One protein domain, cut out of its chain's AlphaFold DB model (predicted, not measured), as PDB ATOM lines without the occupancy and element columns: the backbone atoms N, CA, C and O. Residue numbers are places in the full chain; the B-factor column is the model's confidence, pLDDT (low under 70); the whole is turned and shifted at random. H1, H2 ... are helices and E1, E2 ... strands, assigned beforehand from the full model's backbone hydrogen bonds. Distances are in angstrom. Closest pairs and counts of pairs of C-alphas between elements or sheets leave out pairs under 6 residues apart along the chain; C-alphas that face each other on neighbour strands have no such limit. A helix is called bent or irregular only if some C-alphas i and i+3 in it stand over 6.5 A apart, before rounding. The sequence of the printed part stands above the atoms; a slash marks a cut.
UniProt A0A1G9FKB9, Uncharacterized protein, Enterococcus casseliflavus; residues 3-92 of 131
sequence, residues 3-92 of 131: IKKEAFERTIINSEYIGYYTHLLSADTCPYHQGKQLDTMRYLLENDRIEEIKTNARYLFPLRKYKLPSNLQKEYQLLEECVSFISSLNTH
ATOM      1  N   ILE A   3      27.866   0.895  30.768       94.31
ATOM      2  CA  ILE A   3      27.744  -0.073  31.867       94.31
ATOM      3  C   ILE A   3      27.776   0.689  33.187       94.31
ATOM      4  O   ILE A   3      28.545   1.639  33.312       94.31
ATOM      5  N   LYS A   4      26.942   0.315  34.165       95.31
ATOM      6  CA  LYS A   4      26.996   0.917  35.511       95.31
ATOM      7  C   LYS A   4      28.366   0.669  36.147       95.31
ATOM      8  O   LYS A   4      28.913  -0.417  35.983       95.31
ATOM      9  N   LYS A   5      28.889   1.657  36.879       93.19
ATOM     10  CA  LYS A   5      30.184   1.562  37.569       93.19
ATOM     11  C   LYS A   5      30.304   0.282  38.396       93.19
ATOM     12  O   LYS A   5      31.241  -0.473  38.170       93.19
ATOM     13  N   GLU A   6      29.342   0.020  39.285       90.44
ATOM     14  CA  GLU A   6      29.432  -1.128  40.198       90.44
ATOM     15  C   GLU A   6      29.404  -2.464  39.447       90.44
ATOM     16  O   GLU A   6      30.137  -3.385  39.791       90.44
ATOM     17  N   ALA A   7      28.584  -2.560  38.394       88.69
ATOM     18  CA  ALA A   7      28.492  -3.766  37.577       88.69
ATOM     19  C   ALA A   7      29.814  -4.049  36.850       88.69
ATOM     20  O   ALA A   7      30.319  -5.162  36.919       88.69
ATOM     21  N   PHE A   8      30.401  -3.024  36.222       92.69
ATOM     22  CA  PHE A   8      31.680  -3.162  35.529       92.69
ATOM     23  C   PHE A   8      32.798  -3.574  36.490       92.69
ATOM     24  O   PHE A   8      33.490  -4.555  36.244       92.69
ATOM     25  N   GLU A   9      32.954  -2.860  37.607       90.88
ATOM     26  CA  GLU A   9      34.023  -3.126  38.575       90.88
ATOM     27  C   GLU A   9      33.897  -4.521  39.192       90.88
ATOM     28  O   GLU A   9      34.894  -5.231  39.289       90.88
ATOM     29  N   ARG A  10      32.675  -4.965  39.517       86.69
ATOM     30  CA  ARG A  10      32.433  -6.329  40.004       86.69
ATOM     31  C   ARG A  10      32.823  -7.383  38.968       86.69
ATOM     32  O   ARG A  10      33.473  -8.362  39.322       86.69
ATOM     33  N   THR A  11      32.442  -7.191  37.705       89.00
ATOM     34  CA  THR A  11      32.804  -8.108  36.615       89.00
ATOM     35  C   THR A  11      34.319  -8.177  36.433       89.00
ATOM     36  O   THR A  11      34.866  -9.269  36.316       89.00
ATOM     37  N   ILE A  12      35.012  -7.035  36.469       90.12
ATOM     38  CA  ILE A  12      36.472  -6.987  36.350       90.12
ATOM     39  C   ILE A  12      37.165  -7.669  37.533       90.12
ATOM     40  O   ILE A  12      38.060  -8.475  37.307       90.12
ATOM     41  N   ILE A  13      36.741  -7.418  38.772       84.94
ATOM     42  CA  ILE A  13      37.316  -8.082  39.955       84.94
ATOM     43  C   ILE A  13      37.125  -9.599  39.859       84.94
ATOM     44  O   ILE A  13      38.071 -10.367  39.992       84.94
ATOM     45  N   ASN A  14      35.911 -10.050  39.539       80.81
ATOM     46  CA  ASN A  14      35.629 -11.480  39.443       80.81
ATOM     47  C   ASN A  14      36.319 -12.156  38.247       80.81
ATOM     48  O   ASN A  14      36.462 -13.380  38.235       80.81
ATOM     49  N   SER A  15      36.749 -11.384  37.246       83.62
ATOM     50  CA  SER A  15      37.455 -11.916  36.079       83.62
ATOM     51  C   SER A  15      38.814 -12.525  36.424       83.62
ATOM     52  O   SER A  15      39.271 -13.423  35.722       83.62
ATOM     53  N   GLU A  16      39.428 -12.107  37.536       85.06
ATOM     54  CA  GLU A  16      40.718 -12.626  38.010       85.06
ATOM     55  C   GLU A  16      40.663 -14.131  38.318       85.06
ATOM     56  O   GLU A  16      41.663 -14.838  38.202       85.06
ATOM     57  N   TYR A  17      39.475 -14.653  38.631       82.19
ATOM     58  CA  TYR A  17      39.275 -16.072  38.910       82.19
ATOM     59  C   TYR A  17      39.089 -16.926  37.652       82.19
ATOM     60  O   TYR A  17      39.135 -18.153  37.749       82.19
ATOM     61  N   ILE A  18      38.908 -16.332  36.466       86.81
ATOM     62  CA  ILE A  18      38.652 -17.099  35.236       86.81
ATOM     63  C   ILE A  18      39.792 -18.082  34.947       86.81
ATOM     64  O   ILE A  18      39.518 -19.231  34.606       86.81
ATOM     65  N   GLY A  19      41.053 -17.689  35.149       84.31
ATOM     66  CA  GLY A  19      42.202 -18.588  34.971       84.31
ATOM     67  C   GLY A  19      42.130 -19.830  35.865       84.31
ATOM     68  O   GLY A  19      42.283 -20.955  35.390       84.31
ATOM     69  N   TYR A  20      41.808 -19.632  37.145       83.62
ATOM     70  CA  TYR A  20      41.644 -20.719  38.111       83.62
ATOM     71  C   TYR A  20      40.521 -21.684  37.706       83.62
ATOM     72  O   TYR A  20      40.731 -22.896  37.649       83.62
ATOM     73  N   TYR A  21      39.346 -21.151  37.362       81.38
ATOM     74  CA  TYR A  21      38.202 -21.975  36.967       81.38
ATOM     75  C   TYR A  21      38.404 -22.670  35.626       81.38
ATOM     76  O   TYR A  21      37.969 -23.805  35.475       81.38
ATOM     77  N   THR A  22      39.113 -22.050  34.684       85.62
ATOM     78  CA  THR A  22      39.482 -22.695  33.418       85.62
ATOM     79  C   THR A  22      40.310 -23.945  33.683       85.62
ATOM     80  O   THR A  22      40.012 -25.005  33.142       85.62
ATOM     81  N   HIS A  23      41.313 -23.845  34.561       82.31
ATOM     82  CA  HIS A  23      42.143 -24.987  34.928       82.31
ATOM     83  C   HIS A  23      41.314 -26.086  35.605       82.31
ATOM     84  O   HIS A  23      41.334 -27.234  35.162       82.31
ATOM     85  N   LEU A  24      40.516 -25.724  36.614       79.69
ATOM     86  CA  LEU A  24      39.695 -26.669  37.369       79.69
ATOM     87  C   LEU A  24      38.654 -27.383  36.492       79.69
ATOM     88  O   LEU A  24      38.471 -28.593  36.605       79.69
ATOM     89  N   LEU A  25      37.983 -26.642  35.611       80.44
ATOM     90  CA  LEU A  25      36.961 -27.176  34.712       80.44
ATOM     91  C   LEU A  25      37.551 -27.959  33.541       80.44
ATOM     92  O   LEU A  25      36.808 -28.681  32.891       80.44
ATOM     93  N   SER A  26      38.847 -27.813  33.257       81.38
ATOM     94  CA  SER A  26      39.544 -28.576  32.215       81.38
ATOM     95  C   SER A  26      40.104 -29.916  32.687       81.38
ATOM     96  O   SER A  26      40.551 -30.697  31.856       81.38
ATOM     97  N   ALA A  27      40.095 -30.185  33.995       76.94
ATOM     98  CA  ALA A  27      40.564 -31.454  34.532       76.94
ATOM     99  C   ALA A  27      39.597 -32.588  34.166       76.94
ATOM    100  O   ALA A  27      38.398 -32.459  34.405       76.94
ATOM    101  N   ASP A  28      40.122 -33.718  33.686       68.69
ATOM    102  CA  ASP A  28      39.338 -34.905  33.288       68.69
ATOM    103  C   ASP A  28      38.437 -35.453  34.412       68.69
ATOM    104  O   ASP A  28      37.481 -36.190  34.179       68.69
ATOM    105  N   THR A  29      38.748 -35.102  35.659       66.56
ATOM    106  CA  THR A  29      38.005 -35.491  36.860       66.56
ATOM    107  C   THR A  29      36.843 -34.552  37.191       66.56
ATOM    108  O   THR A  29      36.117 -34.805  38.153       66.56
ATOM    109  N   CYS A  30      36.652 -33.461  36.440       64.94
ATOM    110  CA  CYS A  30      35.626 -32.464  36.722       64.94
ATOM    111  C   CYS A  30      34.244 -32.919  36.211       64.94
ATOM    112  O   CYS A  30      34.028 -33.003  35.002       64.94
ATOM    113  N   PRO A  31      33.247 -33.125  37.094       63.03
ATOM    114  CA  PRO A  31      31.902 -33.530  36.678       63.03
ATOM    115  C   PRO A  31      31.089 -32.374  36.071       63.03
ATOM    116  O   PRO A  31      30.013 -32.594  35.522       63.03
ATOM    117  N   TYR A  32      31.590 -31.137  36.172       63.75
ATOM    118  CA  TYR A  32      30.936 -29.916  35.698       63.75
ATOM    119  C   TYR A  32      31.478 -29.442  34.344       63.75
ATOM    120  O   TYR A  32      31.449 -28.245  34.058       63.75
ATOM    121  N   HIS A  33      31.983 -30.355  33.507       61.16
ATOM    122  CA  HIS A  33      32.439 -30.026  32.159       61.16
ATOM    123  C   HIS A  33      31.345 -29.311  31.360       61.16
ATOM    124  O   HIS A  33      30.359 -29.900  30.920       61.16
ATOM    125  N   GLN A  34      31.547 -28.015  31.148       67.31
ATOM    126  CA  GLN A  34      30.713 -27.190  30.292       67.31
ATOM    127  C   GLN A  34      31.568 -26.703  29.130       67.31
ATOM    128  O   GLN A  34      32.168 -25.635  29.207       67.31
ATOM    129  N   GLY A  35      31.652 -27.518  28.070       77.38
ATOM    130  CA  GLY A  35      32.555 -27.281  26.935       77.38
ATOM    131  C   GLY A  35      32.473 -25.851  26.396       77.38
ATOM    132  O   GLY A  35      33.481 -25.161  26.345       77.38
ATOM    133  N   LYS A  36      31.260 -25.340  26.148       85.88
ATOM    134  CA  LYS A  36      31.063 -23.976  25.628       85.88
ATOM    135  C   LYS A  36      31.576 -22.881  26.579       85.88
ATOM    136  O   LYS A  36      32.164 -21.900  26.130       85.88
ATOM    137  N   GLN A  37      31.342 -23.018  27.880       86.56
ATOM    138  CA  GLN A  37      31.774 -22.059  28.897       86.56
ATOM    139  C   GLN A  37      33.293 -22.108  29.064       86.56
ATOM    140  O   GLN A  37      33.926 -21.057  29.129       86.56
ATOM    141  N   LEU A  38      33.880 -23.307  29.061       88.88
ATOM    142  CA  LEU A  38      35.326 -23.506  29.114       88.88
ATOM    143  C   LEU A  38      36.023 -22.927  27.874       88.88
ATOM    144  O   LEU A  38      37.016 -22.219  28.013       88.88
ATOM    145  N   ASP A  39      35.474 -23.156  26.680       92.25
ATOM    146  CA  ASP A  39      35.990 -22.590  25.429       92.25
ATOM    147  C   ASP A  39      35.921 -21.060  25.440       92.25
ATOM    148  O   ASP A  39      36.847 -20.383  24.998       92.25
ATOM    149  N   THR A  40      34.850 -20.499  26.006       94.00
ATOM    150  CA  THR A  40      34.700 -19.046  26.159       94.00
ATOM    151  C   THR A  40      35.737 -18.484  27.133       94.00
ATOM    152  O   THR A  40      36.363 -17.466  26.838       94.00
ATOM    153  N   MET A  41      35.970 -19.151  28.268       92.88
ATOM    154  CA  MET A  41      37.006 -18.746  29.220       92.88
ATOM    155  C   MET A  41      38.406 -18.809  28.597       92.88
ATOM    156  O   MET A  41      39.162 -17.848  28.719       92.88
ATOM    157  N   ARG A  42      38.729 -19.892  27.875       93.25
ATOM    158  CA  ARG A  42      39.991 -20.024  27.130       93.25
ATOM    159  C   ARG A  42      40.148 -18.917  26.100       93.25
ATOM    160  O   ARG A  42      41.167 -18.242  26.110       93.25
ATOM    161  N   TYR A  43      39.120 -18.654  25.293       96.25
ATOM    162  CA  TYR A  43      39.128 -17.557  24.326       96.25
ATOM    163  C   TYR A  43      39.459 -16.209  24.982       96.25
ATOM    164  O   TYR A  43      40.313 -15.479  24.479       96.25
ATOM    165  N   LEU A  44      38.806 -15.882  26.105       95.94
ATOM    166  CA  LEU A  44      39.028 -14.621  26.818       95.94
ATOM    167  C   LEU A  44      40.458 -14.499  27.368       95.94
ATOM    168  O   LEU A  44      41.004 -13.394  27.348       95.94
ATOM    169  N   LEU A  45      41.046 -15.606  27.836       93.44
ATOM    170  CA  LEU A  45      42.410 -15.661  28.374       93.44
ATOM    171  C   LEU A  45      43.474 -15.637  27.269       93.44
ATOM    172  O   LEU A  45      44.366 -14.804  27.304       93.44
ATOM    173  N   GLU A  46      43.369 -16.515  26.273       94.25
ATOM    174  CA  GLU A  46      44.368 -16.684  25.205       94.25
ATOM    175  C   GLU A  46      44.477 -15.465  24.281       94.25
ATOM    176  O   GLU A  46      45.491 -15.281  23.614       94.25
ATOM    177  N   ASN A  47      43.429 -14.639  24.222       95.75
ATOM    178  CA  ASN A  47      43.389 -13.433  23.396       95.75
ATOM    179  C   ASN A  47      43.512 -12.140  24.222       95.75
ATOM    180  O   ASN A  47      43.174 -11.075  23.706       95.75
ATOM    181  N   ASP A  48      43.905 -12.225  25.500       94.12
ATOM    182  CA  ASP A  48      44.079 -11.085  26.418       94.12
ATOM    183  C   ASP A  48      42.869 -10.131  26.487       94.12
ATOM    184  O   ASP A  48      42.985  -8.942  26.802       94.12
ATOM    185  N   ARG A  49      41.657 -10.639  26.219       96.31
ATOM    186  CA  ARG A  49      40.458  -9.793  26.075       96.31
ATOM    187  C   ARG A  49      40.086  -9.096  27.369       96.31
ATOM    188  O   ARG A  49      39.558  -7.989  27.337       96.31
ATOM    189  N   ILE A  50      40.371  -9.722  28.507       93.94
ATOM    190  CA  ILE A  50      40.110  -9.150  29.830       93.94
ATOM    191  C   ILE A  50      40.965  -7.892  30.041       93.94
ATOM    192  O   ILE A  50      40.436  -6.852  30.436       93.94
ATOM    193  N   GLU A  51      42.258  -7.952  29.717       94.94
ATOM    194  CA  GLU A  51      43.162  -6.801  29.820       94.94
ATOM    195  C   GLU A  51      42.845  -5.726  28.777       94.94
ATOM    196  O   GLU A  51      42.868  -4.528  29.079       94.94
ATOM    197  N   GLU A  52      42.449  -6.129  27.569       96.19
ATOM    198  CA  GLU A  52      42.010  -5.199  26.532       96.19
ATOM    199  C   GLU A  52      40.750  -4.424  26.964       96.19
ATOM    200  O   GLU A  52      40.686  -3.202  26.802       96.19
ATOM    201  N   ILE A  53      39.777  -5.100  27.585       96.50
ATOM    202  CA  ILE A  53      38.580  -4.483  28.177       96.50
ATOM    203  C   ILE A  53      38.966  -3.502  29.286       96.50
ATOM    204  O   ILE A  53      38.487  -2.365  29.267       96.50
ATOM    205  N   LYS A  54      39.822  -3.906  30.240       93.56
ATOM    206  CA  LYS A  54      40.283  -3.045  31.346       93.56
ATOM    207  C   LYS A  54      40.932  -1.766  30.817       93.56
ATOM    208  O   LYS A  54      40.567  -0.670  31.235       93.56
ATOM    209  N   THR A  55      41.839  -1.912  29.853       95.69
ATOM    210  CA  THR A  55      42.617  -0.806  29.281       95.69
ATOM    211  C   THR A  55      41.750   0.172  28.485       95.69
ATOM    212  O   THR A  55      41.961   1.383  28.535       95.69
ATOM    213  N   ASN A  56      40.752  -0.330  27.752       95.94
ATOM    214  CA  ASN A  56      39.954   0.486  26.834       95.94
ATOM    215  C   ASN A  56      38.620   0.978  27.423       95.94
ATOM    216  O   ASN A  56      37.896   1.748  26.779       95.94
ATOM    217  N   ALA A  57      38.263   0.555  28.635       94.31
ATOM    218  CA  ALA A  57      37.074   1.038  29.317       94.31
ATOM    219  C   ALA A  57      37.265   2.486  29.786       94.31
ATOM    220  O   ALA A  57      38.072   2.797  30.657       94.31
ATOM    221  N   ARG A  58      36.452   3.402  29.252       95.69
ATOM    222  CA  ARG A  58      36.487   4.811  29.650       95.69
ATOM    223  C   ARG A  58      35.433   5.102  30.706       95.69
ATOM    224  O   ARG A  58      34.235   5.013  30.423       95.69
ATOM    225  N   TYR A  59      35.860   5.543  31.884       95.00
ATOM    226  CA  TYR A  59      34.934   6.010  32.910       95.00
ATOM    227  C   TYR A  59      34.341   7.382  32.552       95.00
ATOM    228  O   TYR A  59      35.051   8.347  32.267       95.00
ATOM    229  N   LEU A  60      33.013   7.473  32.563       93.31
ATOM    230  CA  LEU A  60      32.248   8.698  32.365       93.31
ATOM    231  C   LEU A  60      31.708   9.159  33.722       93.31
ATOM    232  O   LEU A  60      30.575   8.829  34.088       93.31
ATOM    233  N   PHE A  61      32.518   9.933  34.454       90.56
ATOM    234  CA  PHE A  61      32.224  10.390  35.821       90.56
ATOM    235  C   PHE A  61      30.807  10.969  36.009       90.56
ATOM    236  O   PHE A  61      30.114  10.503  36.915       90.56
ATOM    237  N   PRO A  62      30.300  11.878  35.143       90.31
ATOM    238  CA  PRO A  62      28.976  12.480  35.341       90.31
ATOM    239  C   PRO A  62      27.830  11.466  35.284       90.31
ATOM    240  O   PRO A  62      26.758  11.697  35.828       90.31
ATOM    241  N   LEU A  63      28.049  10.338  34.606       90.50
ATOM    242  CA  LEU A  63      27.043   9.303  34.398       90.50
ATOM    243  C   LEU A  63      27.228   8.104  35.331       90.50
ATOM    244  O   LEU A  63      26.397   7.200  35.283       90.50
ATOM    245  N   ARG A  64      28.318   8.064  36.114       93.56
ATOM    246  CA  ARG A  64      28.757   6.890  36.891       93.56
ATOM    247  C   ARG A  64      28.717   5.599  36.064       93.56
ATOM    248  O   ARG A  64      28.216   4.562  36.502       93.56
ATOM    249  N   LYS A  65      29.201   5.681  34.822       95.81
ATOM    250  CA  LYS A  65      29.176   4.576  33.857       95.81
ATOM    251  C   LYS A  65      30.514   4.417  33.157       95.81
ATOM    252  O   LYS A  65      31.149   5.414  32.826       95.81
ATOM    253  N   TYR A  66      30.883   3.182  32.843       95.75
ATOM    254  CA  TYR A  66      31.955   2.887  31.897       95.75
ATOM    255  C   TYR A  66      31.398   2.822  30.475       95.75
ATOM    256  O   TYR A  66      30.283   2.346  30.237       95.75
ATOM    257  N   LYS A  67      32.168   3.334  29.516       96.62
ATOM    258  CA  LYS A  67      31.912   3.204  28.082       96.62
ATOM    259  C   LYS A  67      32.994   2.317  27.480       96.62
ATOM    260  O   LYS A  67      34.171   2.650  27.582       96.62
ATOM    261  N   LEU A  68      32.570   1.250  26.809       96.12
ATOM    262  CA  LEU A  68      33.449   0.376  26.036       96.12
ATOM    263  C   LEU A  68      33.359   0.678  24.531       96.12
ATOM    264  O   LEU A  68      32.257   0.977  24.036       96.12
ATOM    265  N   PRO A  69      34.486   0.580  23.801       94.38
ATOM    266  CA  PRO A  69      34.513   0.540  22.343       94.38
ATOM    267  C   PRO A  69      33.617  -0.559  21.768       94.38
ATOM    268  O   PRO A  69      33.373  -1.574  22.415       94.38
ATOM    269  N   SER A  70      33.102  -0.362  20.553       94.12
ATOM    270  CA  SER A  70      32.177  -1.311  19.908       94.12
ATOM    271  C   SER A  70      32.774  -2.689  19.655       94.12
ATOM    272  O   SER A  70      32.063  -3.676  19.809       94.12
ATOM    273  N   ASN A  71      34.067  -2.750  19.361       94.19
ATOM    274  CA  ASN A  71      34.820  -3.983  19.149       94.19
ATOM    275  C   ASN A  71      35.098  -4.788  20.429       94.19
ATOM    276  O   ASN A  71      35.699  -5.840  20.304       94.19
ATOM    277  N   LEU A  72      34.715  -4.293  21.615       96.00
ATOM    278  CA  LEU A  72      34.894  -4.987  22.902       96.00
ATOM    279  C   LEU A  72      33.571  -5.279  23.620       96.00
ATOM    280  O   LEU A  72      33.552  -5.772  24.746       96.00
ATOM    281  N   GLN A  73      32.435  -4.919  23.013       95.50
ATOM    282  CA  GLN A  73      31.133  -5.097  23.665       95.50
ATOM    283  C   GLN A  73      30.753  -6.570  23.746       95.50
ATOM    284  O   GLN A  73      30.193  -6.986  24.756       95.50
ATOM    285  N   LYS A  74      31.077  -7.345  22.708       96.44
ATOM    286  CA  LYS A  74      30.799  -8.779  22.663       96.44
ATOM    287  C   LYS A  74      31.679  -9.525  23.665       96.44
ATOM    288  O   LYS A  74      31.197 -10.367  24.406       96.44
ATOM    289  N   GLU A  75      32.950  -9.167  23.728       96.75
ATOM    290  CA  GLU A  75      33.958  -9.722  24.626       96.75
ATOM    291  C   GLU A  75      33.571  -9.454  26.080       96.75
ATOM    292  O   GLU A  75      33.643 -10.349  26.916       96.75
ATOM    293  N   TYR A  76      33.076  -8.250  26.376       96.81
ATOM    294  CA  TYR A  76      32.566  -7.926  27.702       96.81
ATOM    295  C   TYR A  76      31.294  -8.708  28.061       96.81
ATOM    296  O   TYR A  76      31.158  -9.134  29.202       96.81
ATOM    297  N   GLN A  77      30.386  -8.952  27.111       96.31
ATOM    298  CA  GLN A  77      29.215  -9.806  27.357       96.31
ATOM    299  C   GLN A  77      29.623 -11.249  27.672       96.31
ATOM    300  O   GLN A  77      29.143 -11.820  28.645       96.31
ATOM    301  N   LEU A  78      30.562 -11.809  26.903       96.12
ATOM    302  CA  LEU A  78      31.127 -13.134  27.177       96.12
ATOM    303  C   LEU A  78      31.789 -13.179  28.559       96.12
ATOM    304  O   LEU A  78      31.632 -14.148  29.298       96.12
ATOM    305  N   LEU A  79      32.490 -12.109  28.938       95.50
ATOM    306  CA  LEU A  79      33.086 -11.982  30.261       95.50
ATOM    307  C   LEU A  79      32.026 -11.961  31.377       95.50
ATOM    308  O   LEU A  79      32.192 -12.651  32.384       95.50
ATOM    309  N   GLU A  80      30.932 -11.215  31.209       94.44
ATOM    310  CA  GLU A  80      29.814 -11.205  32.164       94.44
ATOM    311  C   GLU A  80      29.174 -12.591  32.306       94.44
ATOM    312  O   GLU A  80      28.908 -13.031  33.427       94.44
ATOM    313  N   GLU A  81      28.979 -13.304  31.196       93.00
ATOM    314  CA  GLU A  81      28.463 -14.676  31.196       93.00
ATOM    315  C   GLU A  81      29.397 -15.626  31.955       93.00
ATOM    316  O   GLU A  81      28.937 -16.373  32.820       93.00
ATOM    317  N   CYS A  82      30.709 -15.562  31.704       90.25
ATOM    318  CA  CYS A  82      31.700 -16.369  32.415       90.25
ATOM    319  C   CYS A  82      31.724 -16.067  33.916       90.25
ATOM    320  O   CYS A  82      31.730 -16.993  34.723       90.25
ATOM    321  N   VAL A  83      31.698 -14.791  34.309       88.62
ATOM    322  CA  VAL A  83      31.678 -14.384  35.723       88.62
ATOM    323  C   VAL A  83      30.385 -14.817  36.411       88.62
ATOM    324  O   VAL A  83      30.419 -15.289  37.551       88.62
ATOM    325  N   SER A  84      29.242 -14.688  35.736       87.75
ATOM    326  CA  SER A  84      27.957 -15.155  36.255       87.75
ATOM    327  C   SER A  84      27.945 -16.671  36.407       87.75
ATOM    328  O   SER A  84      27.471 -17.182  37.419       87.75
ATOM    329  N   PHE A  85      28.494 -17.390  35.430       85.31
ATOM    330  CA  PHE A  85      28.626 -18.835  35.491       85.31
ATOM    331  C   PHE A  85      29.519 -19.257  36.660       85.31
ATOM    332  O   PHE A  85      29.080 -20.054  37.483       85.31
ATOM    333  N   ILE A  86      30.700 -18.655  36.815       80.56
ATOM    334  CA  ILE A  86      31.586 -18.891  37.965       80.56
ATOM    335  C   ILE A  86      30.857 -18.620  39.282       80.56
ATOM    336  O   ILE A  86      30.935 -19.420  40.204       80.56
ATOM    337  N   SER A  87      30.096 -17.528  39.360       77.19
ATOM    338  CA  SER A  87      29.311 -17.192  40.555       77.19
ATOM    339  C   SER A  87      28.180 -18.195  40.825       77.19
ATOM    340  O   SER A  87      27.749 -18.334  41.966       77.19
ATOM    341  N   SER A  88      27.679 -18.870  39.785       78.38
ATOM    342  CA  SER A  88      26.641 -19.906  39.882       78.38
ATOM    343  C   SER A  88      27.192 -21.293  40.208       78.38
ATOM    344  O   SER A  88      26.442 -22.156  40.670       78.38
ATOM    345  N   LEU A  89      28.493 -21.519  39.992       73.81
ATOM    346  CA  LEU A  89      29.180 -22.691  40.513       73.81
ATOM    347  C   LEU A  89      29.197 -22.539  42.037       73.81
ATOM    348  O   LEU A  89      29.985 -21.771  42.582       73.81
ATOM    349  N   ASN A  90      28.257 -23.215  42.706       54.66
ATOM    350  CA  ASN A  90      28.092 -23.196  44.158       54.66
ATOM    351  C   ASN A  90      29.457 -23.220  44.870       54.66
ATOM    352  O   ASN A  90      30.349 -23.991  44.509       54.66
ATOM    353  N   THR A  91      29.568 -22.384  45.902       51.72
ATOM    354  CA  THR A  91      30.735 -22.002  46.726       51.72
ATOM    355  C   THR A  91      31.687 -23.110  47.194       51.72
ATOM    356  O   THR A  91      32.744 -22.803  47.730       51.72
ATOM    357  N   HIS A  92      31.398 -24.386  46.950       47.81
ATOM    358  CA  HIS A  92      32.326 -25.497  47.174       47.81
ATOM    359  C   HIS A  92      33.508 -25.528  46.187       47.81
ATOM    360  O   HIS A  92      34.510 -26.187  46.462       47.81
TER     361      HIS A  92
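This is residues 3 to 92 of the 131 residues of an uncharacterized protein of Enterococcus casseliflavus (UniProt A0A1G9FKB9). One long helix, H5, crosses over four shorter helices, which run out and back along the length of the domain: H1 and H2 run one way, and H3 and H4 come back. A small two-strand hairpin, E1 and E2, makes one end of the long axis, and the loop of residues 27 to 34 between H2 and H3 lies at the other. The printed part has 90 residues, with five named helices and two named strands in the order H1 H2 H3 H4 E1 E2 H5; the sheet, E1 - E2, is antiparallel and the class is mostly helix. The whole is compact, with a radius of gyration of the C-alphas of 13.8 A, yet elongated, spanning 48 by 26 by 16 A.

Start at the sheet: E1 is residues 58 to 60, and E2 is residues 65 to 67. Next find C-alpha 70 at (32.177, -1.311, 19.908); from there H5 runs 27.8 A through residues 70 to 88 to C-alpha 88 at (26.641, -19.906, 39.882). H5 is irregular: C-alphas 71 and 74 are 7.2 A apart. Go back to C-alpha 5 at (30.184, 1.562, 37.569), where H1, residues 5 to 15, begins its 15.4 A. H2 is residues 18 to 26, 11.9 A; H3 is residues 35 to 46, 16.0 A; H4 is residues 49 to 56, 10.3 A.

In the hairpin of E1 and E2, look for N 58 and O 67, 2.9 A apart, and N 60 and O 65, 2.8 A, both within hydrogen-bond range. Residues 3 to 4 pair antiparallel with residues 65 to 66 of E2. From there move to the hub, H5, which touches four helices. It touches H4 with residues 72 to 79 alone, the closest C-alphas being those of Ile 53 and Leu 72, 6.5 A, at a steep tilt of 55 degrees, opposite ways. It touches H3, closest at the C-alphas of Met 41 and Cys 82, 6.6 A. With residues 79 to 83 alone it touches H1, closest at the C-alphas of Asn 14 and Val 83, 6.2 A; the tilt of 68 degrees is steep, only just short of about perpendicular. With residues 82 to 86 alone it touches H2, closest at the C-alphas of Tyr 21 and Ile 86, 7.4 A. H2 and H3 form a helical hairpin, closest at the C-alphas of Thr 22 and Leu 38, 6.0 A. H1 and H3 are apart. In H1, H2, H3 and H4 every O i to N i+4 pair is within hydrogen-bond range; in H5, 13 of 15 are.

The C-alphas of Thr 29 and Pro 62, the two farthest apart, are 48.8 A from each other. The printed part has no cut, and no link is long. Look for pLDDT under 70 at residues 28 to 34 and 90 to 92; the mean of the printed part is 87.0.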